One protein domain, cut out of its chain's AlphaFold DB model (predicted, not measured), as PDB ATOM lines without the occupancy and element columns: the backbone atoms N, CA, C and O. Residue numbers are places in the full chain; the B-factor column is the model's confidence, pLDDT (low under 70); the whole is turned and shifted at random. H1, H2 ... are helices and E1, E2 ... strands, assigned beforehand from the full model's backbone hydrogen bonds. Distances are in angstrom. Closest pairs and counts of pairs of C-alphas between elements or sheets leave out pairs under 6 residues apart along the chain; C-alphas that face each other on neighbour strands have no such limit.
ATOM      1  N   ASN A  40      -4.937  -5.094  -5.188       91.56
ATOM      2  CA  ASN A  40      -5.633  -3.892  -4.703       91.56
ATOM      3  C   ASN A  40      -6.664  -3.333  -5.695       91.56
ATOM      4  O   ASN A  40      -7.338  -2.355  -5.397       91.56
ATOM      5  N   TRP A  41      -6.745  -3.877  -6.911       95.75
ATOM      6  CA  TRP A  41      -7.625  -3.337  -7.949       95.75
ATOM      7  C   TRP A  41      -9.115  -3.730  -7.815       95.75
ATOM      8  O   TRP A  41      -9.929  -2.875  -8.170       95.75
ATOM      9  N   PRO A  42      -9.499  -4.927  -7.299       96.62
ATOM     10  CA  PRO A  42     -10.894  -5.359  -7.160       96.62
ATOM     11  C   PRO A  42     -11.653  -4.664  -6.031       96.62
ATOM     12  O   PRO A  42     -12.852  -4.891  -5.893       96.62
ATOM     13  N   SER A  43     -10.978  -3.837  -5.229       97.06
ATOM     14  CA  SER A  43     -11.591  -2.993  -4.208       97.06
ATOM     15  C   SER A  43     -11.184  -1.526  -4.350       97.06
ATOM     16  O   SER A  43     -10.119  -1.191  -4.880       97.06
ATOM     17  N   ALA A  44     -12.089  -0.632  -3.956       97.50
ATOM     18  CA  ALA A  44     -11.845   0.805  -3.925       97.50
ATOM     19  C   ALA A  44     -12.878   1.530  -3.043       97.50
ATOM     20  O   ALA A  44     -14.012   1.063  -2.907       97.50
ATOM     21  N   PRO A  45     -12.558   2.741  -2.547       97.44
ATOM     22  CA  PRO A  45     -13.533   3.602  -1.871       97.44
ATOM     23  C   PRO A  45     -14.678   4.073  -2.784       97.44
ATOM     24  O   PRO A  45     -15.757   4.412  -2.302       97.44
ATOM     25  N   VAL A  46     -14.465   4.083  -4.109       97.56
ATOM     26  CA  VAL A  46     -15.400   4.633  -5.105       97.56
ATOM     27  C   VAL A  46     -15.714   3.602  -6.193       97.56
ATOM     28  O   VAL A  46     -14.815   3.073  -6.843       97.56
ATOM     29  N   VAL A  47     -17.005   3.368  -6.454       97.75
ATOM     30  CA  VAL A  47     -17.491   2.391  -7.452       97.75
ATOM     31  C   VAL A  47     -17.039   2.727  -8.878       97.75
ATOM     32  O   VAL A  47     -16.691   1.826  -9.639       97.75
ATOM     33  N   ALA A  48     -17.009   4.011  -9.253       97.25
ATOM     34  CA  ALA A  48     -16.585   4.438 -10.590       97.25
ATOM     35  C   ALA A  48     -15.150   3.986 -10.918       97.25
ATOM     36  O   ALA A  48     -14.893   3.508 -12.020       97.25
ATOM     37  N   VAL A  49     -14.252   4.027  -9.927       97.44
ATOM     38  CA  VAL A  49     -12.862   3.566 -10.060       97.44
ATOM     39  C   VAL A  49     -12.804   2.060 -10.328       97.44
ATOM     40  O   VAL A  49     -12.009   1.611 -11.152       97.44
ATOM     41  N   LEU A  50     -13.662   1.264  -9.678       97.56
ATOM     42  CA  LEU A  50     -13.756  -0.176  -9.945       97.56
ATOM     43  C   LEU A  50     -14.203  -0.449 -11.378       97.56
ATOM     44  O   LEU A  50     -13.589  -1.264 -12.063       97.56
ATOM     45  N   LYS A  51     -15.231   0.264 -11.850       97.19
ATOM     46  CA  LYS A  51     -15.730   0.124 -13.223       97.19
ATOM     47  C   LYS A  51     -14.684   0.527 -14.259       97.19
ATOM     48  O   LYS A  51     -14.528  -0.170 -15.255       97.19
ATOM     49  N   GLU A  52     -13.939   1.603 -14.024       97.25
ATOM     50  CA  GLU A  52     -12.863   2.040 -14.917       97.25
ATOM     51  C   GLU A  52     -11.719   1.019 -14.980       97.25
ATOM     52  O   GLU A  52     -11.304   0.611 -16.068       97.25
ATOM     53  N   ARG A  53     -11.247   0.545 -13.819       97.31
ATOM     54  CA  ARG A  53     -10.222  -0.508 -13.734       97.31
ATOM     55  C   ARG A  53     -10.673  -1.770 -14.454       97.31
ATOM     56  O   ARG A  53      -9.903  -2.353 -15.215       97.31
ATOM     57  N   LEU A  54     -11.928  -2.160 -14.245       96.94
ATOM     58  CA  LEU A  54     -12.495  -3.339 -14.871       96.94
ATOM     59  C   LEU A  54     -12.635  -3.166 -16.387       96.94
ATOM     60  O   LEU A  54     -12.260  -4.067 -17.131       96.94
ATOM     61  N   LYS A  55     -13.080  -1.995 -16.858       97.19
ATOM     62  CA  LYS A  55     -13.118  -1.649 -18.285       97.19
ATOM     63  C   LYS A  55     -11.737  -1.777 -18.918       97.19
ATOM     64  O   LYS A  55     -11.608  -2.417 -19.956       97.19
ATOM     65  N   ARG A  56     -10.710  -1.204 -18.283       97.06
ATOM     66  CA  ARG A  56      -9.322  -1.280 -18.756       97.06
ATOM     67  C   ARG A  56      -8.826  -2.724 -18.831       97.06
ATOM     68  O   ARG A  56      -8.177  -3.084 -19.802       97.06
ATOM     69  N   LEU A  57      -9.135  -3.538 -17.824       96.94
ATOM     70  CA  LEU A  57      -8.734  -4.942 -17.782       96.94
ATOM     71  C   LEU A  57      -9.447  -5.786 -18.846       96.94
ATOM     72  O   LEU A  57      -8.816  -6.602 -19.508       96.94
ATOM     73  N   VAL A  58     -10.757  -5.601 -19.016       96.81
ATOM     74  CA  VAL A  58     -11.563  -6.335 -20.002       96.81
ATOM     75  C   VAL A  58     -11.168  -5.961 -21.433       96.81
ATOM     76  O   VAL A  58     -11.095  -6.849 -22.278       96.81
ATOM     77  N   ALA A  59     -10.878  -4.682 -21.688       96.69
ATOM     78  CA  ALA A  59     -10.535  -4.158 -23.011       96.69
ATOM     79  C   ALA A  59      -9.095  -4.450 -23.471       96.69
ATOM     80  O   ALA A  59      -8.774  -4.148 -24.615       96.69
ATOM     81  N   GLU A  60      -8.227  -4.995 -22.612       97.56
ATOM     82  CA  GLU A  60      -6.852  -5.348 -22.982       97.56
ATOM     83  C   GLU A  60      -6.844  -6.564 -23.934       97.56
ATOM     84  O   GLU A  60      -7.272  -7.646 -23.515       97.56
ATOM     85  N   PRO A  61      -6.385  -6.418 -25.197       95.00
ATOM     86  CA  PRO A  61      -6.419  -7.500 -26.181       95.00
ATOM     87  C   PRO A  61      -5.287  -8.521 -26.009       95.00
ATOM     88  O   PRO A  61      -5.467  -9.687 -26.353       95.00
ATOM     89  N   ASP A  62      -4.123  -8.109 -25.496       96.75
ATOM     90  CA  ASP A  62      -3.005  -9.027 -25.277       96.75
ATOM     91  C   ASP A  62      -3.194  -9.789 -23.961       96.75
ATOM     92  O   ASP A  62      -3.131  -9.217 -22.873       96.75
ATOM     93  N   ASN A  63      -3.370 -11.109 -24.050       94.56
ATOM     94  CA  ASN A  63      -3.553 -11.977 -22.887       94.56
ATOM     95  C   ASN A  63      -2.364 -11.961 -21.918       94.56
ATOM     96  O   ASN A  63      -2.573 -12.103 -20.711       94.56
ATOM     97  N   THR A  64      -1.141 -11.761 -22.410       95.88
ATOM     98  CA  THR A  64       0.058 -11.690 -21.561       95.88
ATOM     99  C   THR A  64       0.006 -10.432 -20.704       95.88
ATOM    100  O   THR A  64       0.105 -10.486 -19.476       95.88
ATOM    101  N   ARG A  65      -0.260  -9.285 -21.333       97.06
ATOM    102  CA  ARG A  65      -0.455  -8.012 -20.639       97.06
ATOM    103  C   ARG A  65      -1.694  -8.010 -19.744       97.06
ATOM    104  O   ARG A  65      -1.629  -7.523 -18.613       97.06
ATOM    105  N   LYS A  66      -2.802  -8.609 -20.186       97.00
ATOM    106  CA  LYS A  66      -4.034  -8.776 -19.398       97.00
ATOM    107  C   LYS A  66      -3.774  -9.600 -18.140       97.00
ATOM    108  O   LYS A  66      -4.288  -9.252 -17.081       97.00
ATOM    109  N   ALA A  67      -2.943 -10.643 -18.213       96.62
ATOM    110  CA  ALA A  67      -2.546 -11.443 -17.054       96.62
ATOM    111  C   ALA A  67      -1.750 -10.620 -16.026       96.62
ATOM    112  O   ALA A  67      -2.014 -10.709 -14.823       96.62
ATOM    113  N   VAL A  68      -0.839  -9.759 -16.492       96.31
ATOM    114  CA  VAL A  68      -0.095  -8.826 -15.628       96.31
ATOM    115  C   VAL A  68      -1.037  -7.815 -14.967       96.31
ATOM    116  O   VAL A  68      -0.974  -7.624 -13.753       96.31
ATOM    117  N   LEU A  69      -1.959  -7.209 -15.728       96.25
ATOM    118  CA  LEU A  69      -2.963  -6.278 -15.188       96.25
ATOM    119  C   LEU A  69      -3.899  -6.953 -14.177       96.25
ATOM    120  O   LEU A  69      -4.233  -6.361 -13.151       96.25
ATOM    121  N   PHE A  70      -4.292  -8.201 -14.445       96.69
ATOM    122  CA  PHE A  70      -5.119  -9.007 -13.552       96.69
ATOM    123  C   PHE A  70      -4.409  -9.306 -12.224       96.69
ATOM    124  O   PHE A  70      -5.088  -9.474 -11.207       96.69
ATOM    125  N   LYS A  71      -3.065  -9.334 -12.224       96.25
ATOM    126  CA  LYS A  71      -2.213  -9.887 -11.160       96.25
ATOM    127  C   LYS A  71      -2.561 -11.347 -10.885       96.25
ATOM    128  O   LYS A  71      -3.060 -11.683  -9.815       96.25
ATOM    129  N   GLN A  72      -2.376 -12.190 -11.902       94.19
ATOM    130  CA  GLN A  72      -2.677 -13.616 -11.789       94.19
ATOM    131  C   GLN A  72      -1.877 -14.286 -10.670       94.19
ATOM    132  O   GLN A  72      -0.698 -14.006 -10.467       94.19
ATOM    133  N   THR A  73      -2.546 -15.200  -9.984       93.50
ATOM    134  CA  THR A  73      -2.001 -16.112  -8.981       93.50
ATOM    135  C   THR A  73      -2.376 -17.544  -9.362       93.50
ATOM    136  O   THR A  73      -3.176 -17.772 -10.274       93.50
ATOM    137  N   ASP A  74      -1.826 -18.513  -8.641       89.56
ATOM    138  CA  ASP A  74      -2.179 -19.930  -8.751       89.56
ATOM    139  C   ASP A  74      -3.686 -20.182  -8.552       89.56
ATOM    140  O   ASP A  74      -4.277 -21.001  -9.253       89.56
ATOM    141  N   THR A  75      -4.334 -19.446  -7.641       89.19
ATOM    142  CA  THR A  75      -5.756 -19.659  -7.319       89.19
ATOM    143  C   THR A  75      -6.720 -18.660  -7.949       89.19
ATOM    144  O   THR A  75      -7.939 -18.803  -7.821       89.19
ATOM    145  N   SER A  76      -6.218 -17.646  -8.649       94.50
ATOM    146  CA  SER A  76      -7.037 -16.663  -9.354       94.50
ATOM    147  C   SER A  76      -6.306 -16.186 -10.606       94.50
ATOM    148  O   SER A  76      -5.341 -15.425 -10.540       94.50
ATOM    149  N   SER A  77      -6.809 -16.615 -11.763       95.69
ATOM    150  CA  SER A  77      -6.237 -16.341 -13.081       95.69
ATOM    151  C   SER A  77      -7.326 -15.996 -14.105       95.69
ATOM    152  O   SER A  77      -8.519 -16.145 -13.837       95.69
ATOM    153  N   LEU A  78      -6.928 -15.568 -15.308       96.00
ATOM    154  CA  LEU A  78      -7.876 -15.262 -16.393       96.00
ATOM    155  C   LEU A  78      -8.653 -16.498 -16.865       96.00
ATOM    156  O   LEU A  78      -9.750 -16.364 -17.404       96.00
ATOM    157  N   THR A  79      -8.087 -17.691 -16.688       96.00
ATOM    158  CA  THR A  79      -8.688 -18.967 -17.095       96.00
ATOM    159  C   THR A  79      -9.394 -19.682 -15.948       96.00
ATOM    160  O   THR A  79     -10.115 -20.648 -16.199       96.00
ATOM    161  N   ALA A  80      -9.226 -19.206 -14.708       94.19
ATOM    162  CA  ALA A  80      -9.838 -19.798 -13.532       94.19
ATOM    163  C   ALA A  80     -11.369 -19.764 -13.616       94.19
ATOM    164  O   ALA A  80     -11.979 -18.769 -14.020       94.19
ATOM    165  N   ARG A  81     -11.970 -20.868 -13.177       95.94
ATOM    166  CA  ARG A  81     -13.412 -21.080 -13.047       95.94
ATOM    167  C   ARG A  81     -13.686 -21.464 -11.607       95.94
ATOM    168  O   ARG A  81     -12.913 -22.222 -11.022       95.94
ATOM    169  N   LYS A  82     -14.733 -20.906 -11.015       95.62
ATOM    170  CA  LYS A  82     -15.095 -21.156  -9.621       95.62
ATOM    171  C   LYS A  82     -16.608 -21.185  -9.488       95.62
ATOM    172  O   LYS A  82     -17.281 -20.376 -10.118       95.62
ATOM    173  N   GLU A  83     -17.124 -22.041  -8.616       95.69
ATOM    174  CA  GLU A  83     -18.550 -22.016  -8.272       95.69
ATOM    175  C   GLU A  83     -18.955 -20.625  -7.759       95.69
ATOM    176  O   GLU A  83     -18.202 -20.051  -6.958       95.69
ATOM    177  N   PRO A  84     -20.098 -20.068  -8.184       96.06
ATOM    178  CA  PRO A  84     -20.592 -18.791  -7.676       96.06
ATOM    179  C   PRO A  84     -20.715 -18.780  -6.151       96.06
ATOM    180  O   PRO A  84     -20.780 -19.826  -5.498       96.06
ATOM    181  N   PHE A  85     -20.730 -17.592  -5.550       96.19
ATOM    182  CA  PHE A  85     -21.074 -17.512  -4.134       96.19
ATOM    183  C   PHE A  85     -22.563 -17.804  -3.945       96.19
ATOM    184  O   PHE A  85     -23.391 -17.415  -4.766       96.19
ATOM    185  N   ALA A  86     -22.919 -18.418  -2.817       93.75
ATOM    186  CA  ALA A  86     -24.312 -18.581  -2.406       93.75
ATOM    187  C   ALA A  86     -24.883 -17.260  -1.839       93.75
ATOM    188  O   ALA A  86     -25.319 -17.199  -0.694       93.75
ATOM    189  N   ALA A  87     -24.821 -16.183  -2.628       92.00
ATOM    190  CA  ALA A  87     -25.317 -14.849  -2.292       92.00
ATOM    191  C   ALA A  87     -25.823 -14.138  -3.562       92.00
ATOM    192  O   ALA A  87     -25.128 -14.086  -4.578       92.00
ATOM    193  N   SER A  88     -27.043 -13.597  -3.516       89.88
ATOM    194  CA  SER A  88     -27.798 -13.141  -4.698       89.88
ATOM    195  C   SER A  88     -27.248 -11.880  -5.377       89.88
ATOM    196  O   SER A  88     -27.468 -11.651  -6.564       89.88
ATOM    197  N   ASP A  89     -26.513 -11.058  -4.642       94.50
ATOM    198  CA  ASP A  89     -25.868  -9.822  -5.087       94.50
ATOM    199  C   ASP A  89     -24.380 -10.031  -5.422       94.50
ATOM    200  O   ASP A  89     -23.578  -9.101  -5.346       94.50
ATOM    201  N   THR A  90     -24.010 -11.251  -5.819       97.00
ATOM    202  CA  THR A  90     -22.663 -11.619  -6.276       97.00
ATOM    203  C   THR A  90     -22.679 -12.142  -7.709       97.00
ATOM    204  O   THR A  90     -23.749 -12.426  -8.248       97.00
ATOM    205  N   GLU A  91     -21.520 -12.184  -8.371       97.06
ATOM    206  CA  GLU A  91     -21.436 -12.567  -9.785       97.06
ATOM    207  C   GLU A  91     -21.909 -14.019  -9.996       97.06
ATOM    208  O   GLU A  91     -21.286 -14.938  -9.458       97.06
ATOM    209  N   PRO A  92     -22.979 -14.250 -10.784       95.25
ATOM    210  CA  PRO A  92     -23.536 -15.589 -10.967       95.25
ATOM    211  C   PRO A  92     -22.770 -16.443 -11.986       95.25
ATOM    212  O   PRO A  92     -22.922 -17.658 -11.979       95.25
ATOM    213  N   HIS A  93     -21.968 -15.842 -12.872       93.94
ATOM    214  CA  HIS A  93     -21.309 -16.548 -13.979       93.94
ATOM    215  C   HIS A  93     -19.798 -16.684 -13.763       93.94
ATOM    216  O   HIS A  93     -18.983 -16.290 -14.600       93.94
ATOM    217  N   THR A  94     -19.400 -17.223 -12.611       95.38
ATOM    218  CA  THR A  94     -17.984 -17.473 -12.288       95.38
ATOM    219  C   THR A  94     -17.488 -18.859 -12.711       95.38
ATOM    220  O   THR A  94     -16.292 -19.142 -12.627       95.38
ATOM    221  N   ASP A  95     -18.386 -19.707 -13.208       93.75
ATOM    222  CA  ASP A  95     -18.140 -21.023 -13.813       93.75
ATOM    223  C   ASP A  95     -17.445 -20.927 -15.189       93.75
ATOM    224  O   ASP A  95     -16.811 -21.874 -15.675       93.75
ATOM    225  N   ARG A  96     -17.493 -19.745 -15.814       94.56
ATOM    226  CA  ARG A  96     -16.720 -19.411 -17.014       94.56
ATOM    227  C   ARG A  96     -15.422 -18.675 -16.707       94.56
ATOM    228  O   ARG A  96     -15.311 -17.942 -15.730       94.56
ATOM    229  N   ALA A  97     -14.433 -18.849 -17.581       95.88
ATOM    230  CA  ALA A  97     -13.158 -18.146 -17.487       95.88
ATOM    231  C   ALA A  97     -13.356 -16.626 -17.597       95.88
ATOM    232  O   ALA A  97     -14.108 -16.165 -18.456       95.88
ATOM    233  N   PHE A  98     -12.638 -15.848 -16.781       95.75
ATOM    234  CA  PHE A  98     -12.704 -14.381 -16.813       95.75
ATOM    235  C   PHE A  98     -12.237 -13.787 -18.156       95.75
ATOM    236  O   PHE A  98     -12.692 -12.722 -18.562       95.75
ATOM    237  N   ASN A  99     -11.357 -14.482 -18.884       95.12
ATOM    238  CA  ASN A  99     -10.967 -14.130 -20.253       95.12
ATOM    239  C   ASN A  99     -12.189 -13.879 -21.161       95.12
ATOM    240  O   ASN A  99     -12.189 -12.940 -21.950       95.12
ATOM    241  N   ASN A 100     -13.253 -14.661 -20.979       93.69
ATOM    242  CA  ASN A 100     -14.443 -14.604 -21.822       93.69
ATOM    243  C   ASN A 100     -15.356 -13.408 -21.500       93.69
ATOM    244  O   ASN A 100     -16.383 -13.237 -22.156       93.69
ATOM    245  N   GLU A 101     -15.031 -12.605 -20.482       95.38
ATOM    246  CA  GLU A 101     -15.822 -11.430 -20.133       95.38
ATOM    247  C   GLU A 101     -15.658 -10.311 -21.163       95.38
ATOM    248  O   GLU A 101     -14.564 -10.020 -21.650       95.38
ATOM    249  N   THR A 102     -16.775  -9.655 -21.471       93.62
ATOM    250  CA  THR A 102     -16.866  -8.584 -22.471       93.62
ATOM    251  C   THR A 102     -17.250  -7.259 -21.819       93.62
ATOM    252  O   THR A 102     -17.473  -7.177 -20.611       93.62
ATOM    253  N   ALA A 103     -17.389  -6.196 -22.616       92.69
ATOM    254  CA  ALA A 103     -17.853  -4.898 -22.122       92.69
ATOM    255  C   ALA A 103     -19.201  -4.970 -21.372       92.69
ATOM    256  O   ALA A 103     -19.449  -4.141 -20.498       92.69
ATOM    257  N   SER A 104     -20.045  -5.973 -21.656       93.62
ATOM    258  CA  SER A 104     -21.297  -6.203 -20.922       93.62
ATOM    259  C   SER A 104     -21.052  -6.470 -19.432       93.62
ATOM    260  O   SER A 104     -21.700  -5.859 -18.582       93.62
ATOM    261  N   TYR A 105     -20.032  -7.275 -19.112       95.00
ATOM    262  CA  TYR A 105     -19.657  -7.599 -17.734       95.00
ATOM    263  C   TYR A 105     -19.319  -6.350 -16.916       95.00
ATOM    264  O   TYR A 105     -19.715  -6.243 -15.764       95.00
ATOM    265  N   VAL A 106     -18.665  -5.350 -17.514       94.81
ATOM    266  CA  VAL A 106     -18.334  -4.083 -16.832       94.81
ATOM    267  C   VAL A 106     -19.590  -3.373 -16.306       94.81
ATOM    268  O   VAL A 106     -19.560  -2.749 -15.243       94.81
ATOM    269  N   ASN A 107     -20.699  -3.472 -17.042       93.62
ATOM    270  CA  ASN A 107     -21.963  -2.834 -16.688       93.62
ATOM    271  C   ASN A 107     -22.769  -3.657 -15.679       93.62
ATOM    272  O   ASN A 107     -23.464  -3.076 -14.847       93.62
ATOM    273  N   THR A 108     -22.663  -4.985 -15.741       95.44
ATOM    274  CA  THR A 108     -23.415  -5.910 -14.883       95.44
ATOM    275  C   THR A 108     -22.643  -6.378 -13.650       95.44
ATOM    276  O   THR A 108     -23.247  -7.021 -12.790       95.44
ATOM    277  N   ALA A 109     -21.348  -6.064 -13.543       96.44
ATOM    278  CA  ALA A 109     -20.484  -6.504 -12.455       96.44
ATOM    279  C   ALA A 109     -21.111  -6.200 -11.093       96.44
ATOM    280  O   ALA A 109     -21.509  -5.068 -10.795       96.44
ATOM    281  N   ARG A 110     -21.190  -7.233 -10.255       97.75
ATOM    282  CA  ARG A 110     -21.744  -7.125  -8.909       97.75
ATOM    283  C   ARG A 110     -20.720  -6.483  -7.983       97.75
ATOM    284  O   ARG A 110     -19.633  -7.016  -7.782       97.75
ATOM    285  N   ILE A 111     -21.054  -5.311  -7.451       98.06
ATOM    286  CA  ILE A 111     -20.182  -4.520  -6.578       98.06
ATOM    287  C   ILE A 111     -20.920  -4.286  -5.266       98.06
ATOM    288  O   ILE A 111     -22.004  -3.705  -5.264       98.06
ATOM    289  N   VAL A 112     -20.328  -4.720  -4.155       97.56
ATOM    290  CA  VAL A 112     -20.964  -4.682  -2.830       97.56
ATOM    291  C   VAL A 112     -20.101  -3.932  -1.824       97.56
ATOM    292  O   VAL A 112     -18.893  -3.770  -2.021       97.56
ATOM    293  N   ARG A 113     -20.714  -3.475  -0.728       97.38
ATOM    294  CA  ARG A 113     -19.966  -2.929   0.409       97.38
ATOM    295  C   ARG A 113     -19.299  -4.050   1.188       97.38
ATOM    296  O   ARG A 113     -19.918  -5.074   1.459       97.38
TER     297      ARG A 113
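What this domain is: This is residues 40 to 113 of the 292 residues of the protein "Type_ISP_C domain-containing protein" of Mycolicibacterium agri (UniProt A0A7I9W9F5). Little of this domain is regular structure: H1 has H2 at its last residues and H3 along its side, both running opposite ways to it, while a long loop, residues 71 to 102, swings out and folds back. Printed are 74 residues with H1, H2, H3 and E1 in that order, mostly helix; the named elements hold 29 residues. The whole is compact, radius of gyration of the C-alphas 12.1 A, and rounded, spanning 32 by 27 by 22 A.

How they stand to each other: H1, residues 47 to 58, touches H2, residues 63 to 70, with residues 57 to 58 alone; the closest C-alphas, Leu 57 and Lys 66, are 6.3 A apart. This helical hairpin has a shallow tilt of 19 degrees. H3, residues 103 to 108, touches H1, closest C-alphas Lys 55 and Val 106, 5.9 A, at a shallow tilt of 30 degrees, opposite ways. H2 and H3 are apart. E1, residues 111 to 113, pairs with no named strand. In H1 and H2 every O i to N i+4 pair is within hydrogen-bond range; in H3, 1 of 2.

Where its parts are: H1 begins at C-alpha 47 (-17.491, 2.391, -7.452) and is 16.4 A long; E1 ends at C-alpha 113 (-19.966, -2.929, 0.409).

The domain as a whole: The printed part has no cut. The link from H2 to H3 is long. No printed residue is under 70 in pLDDT.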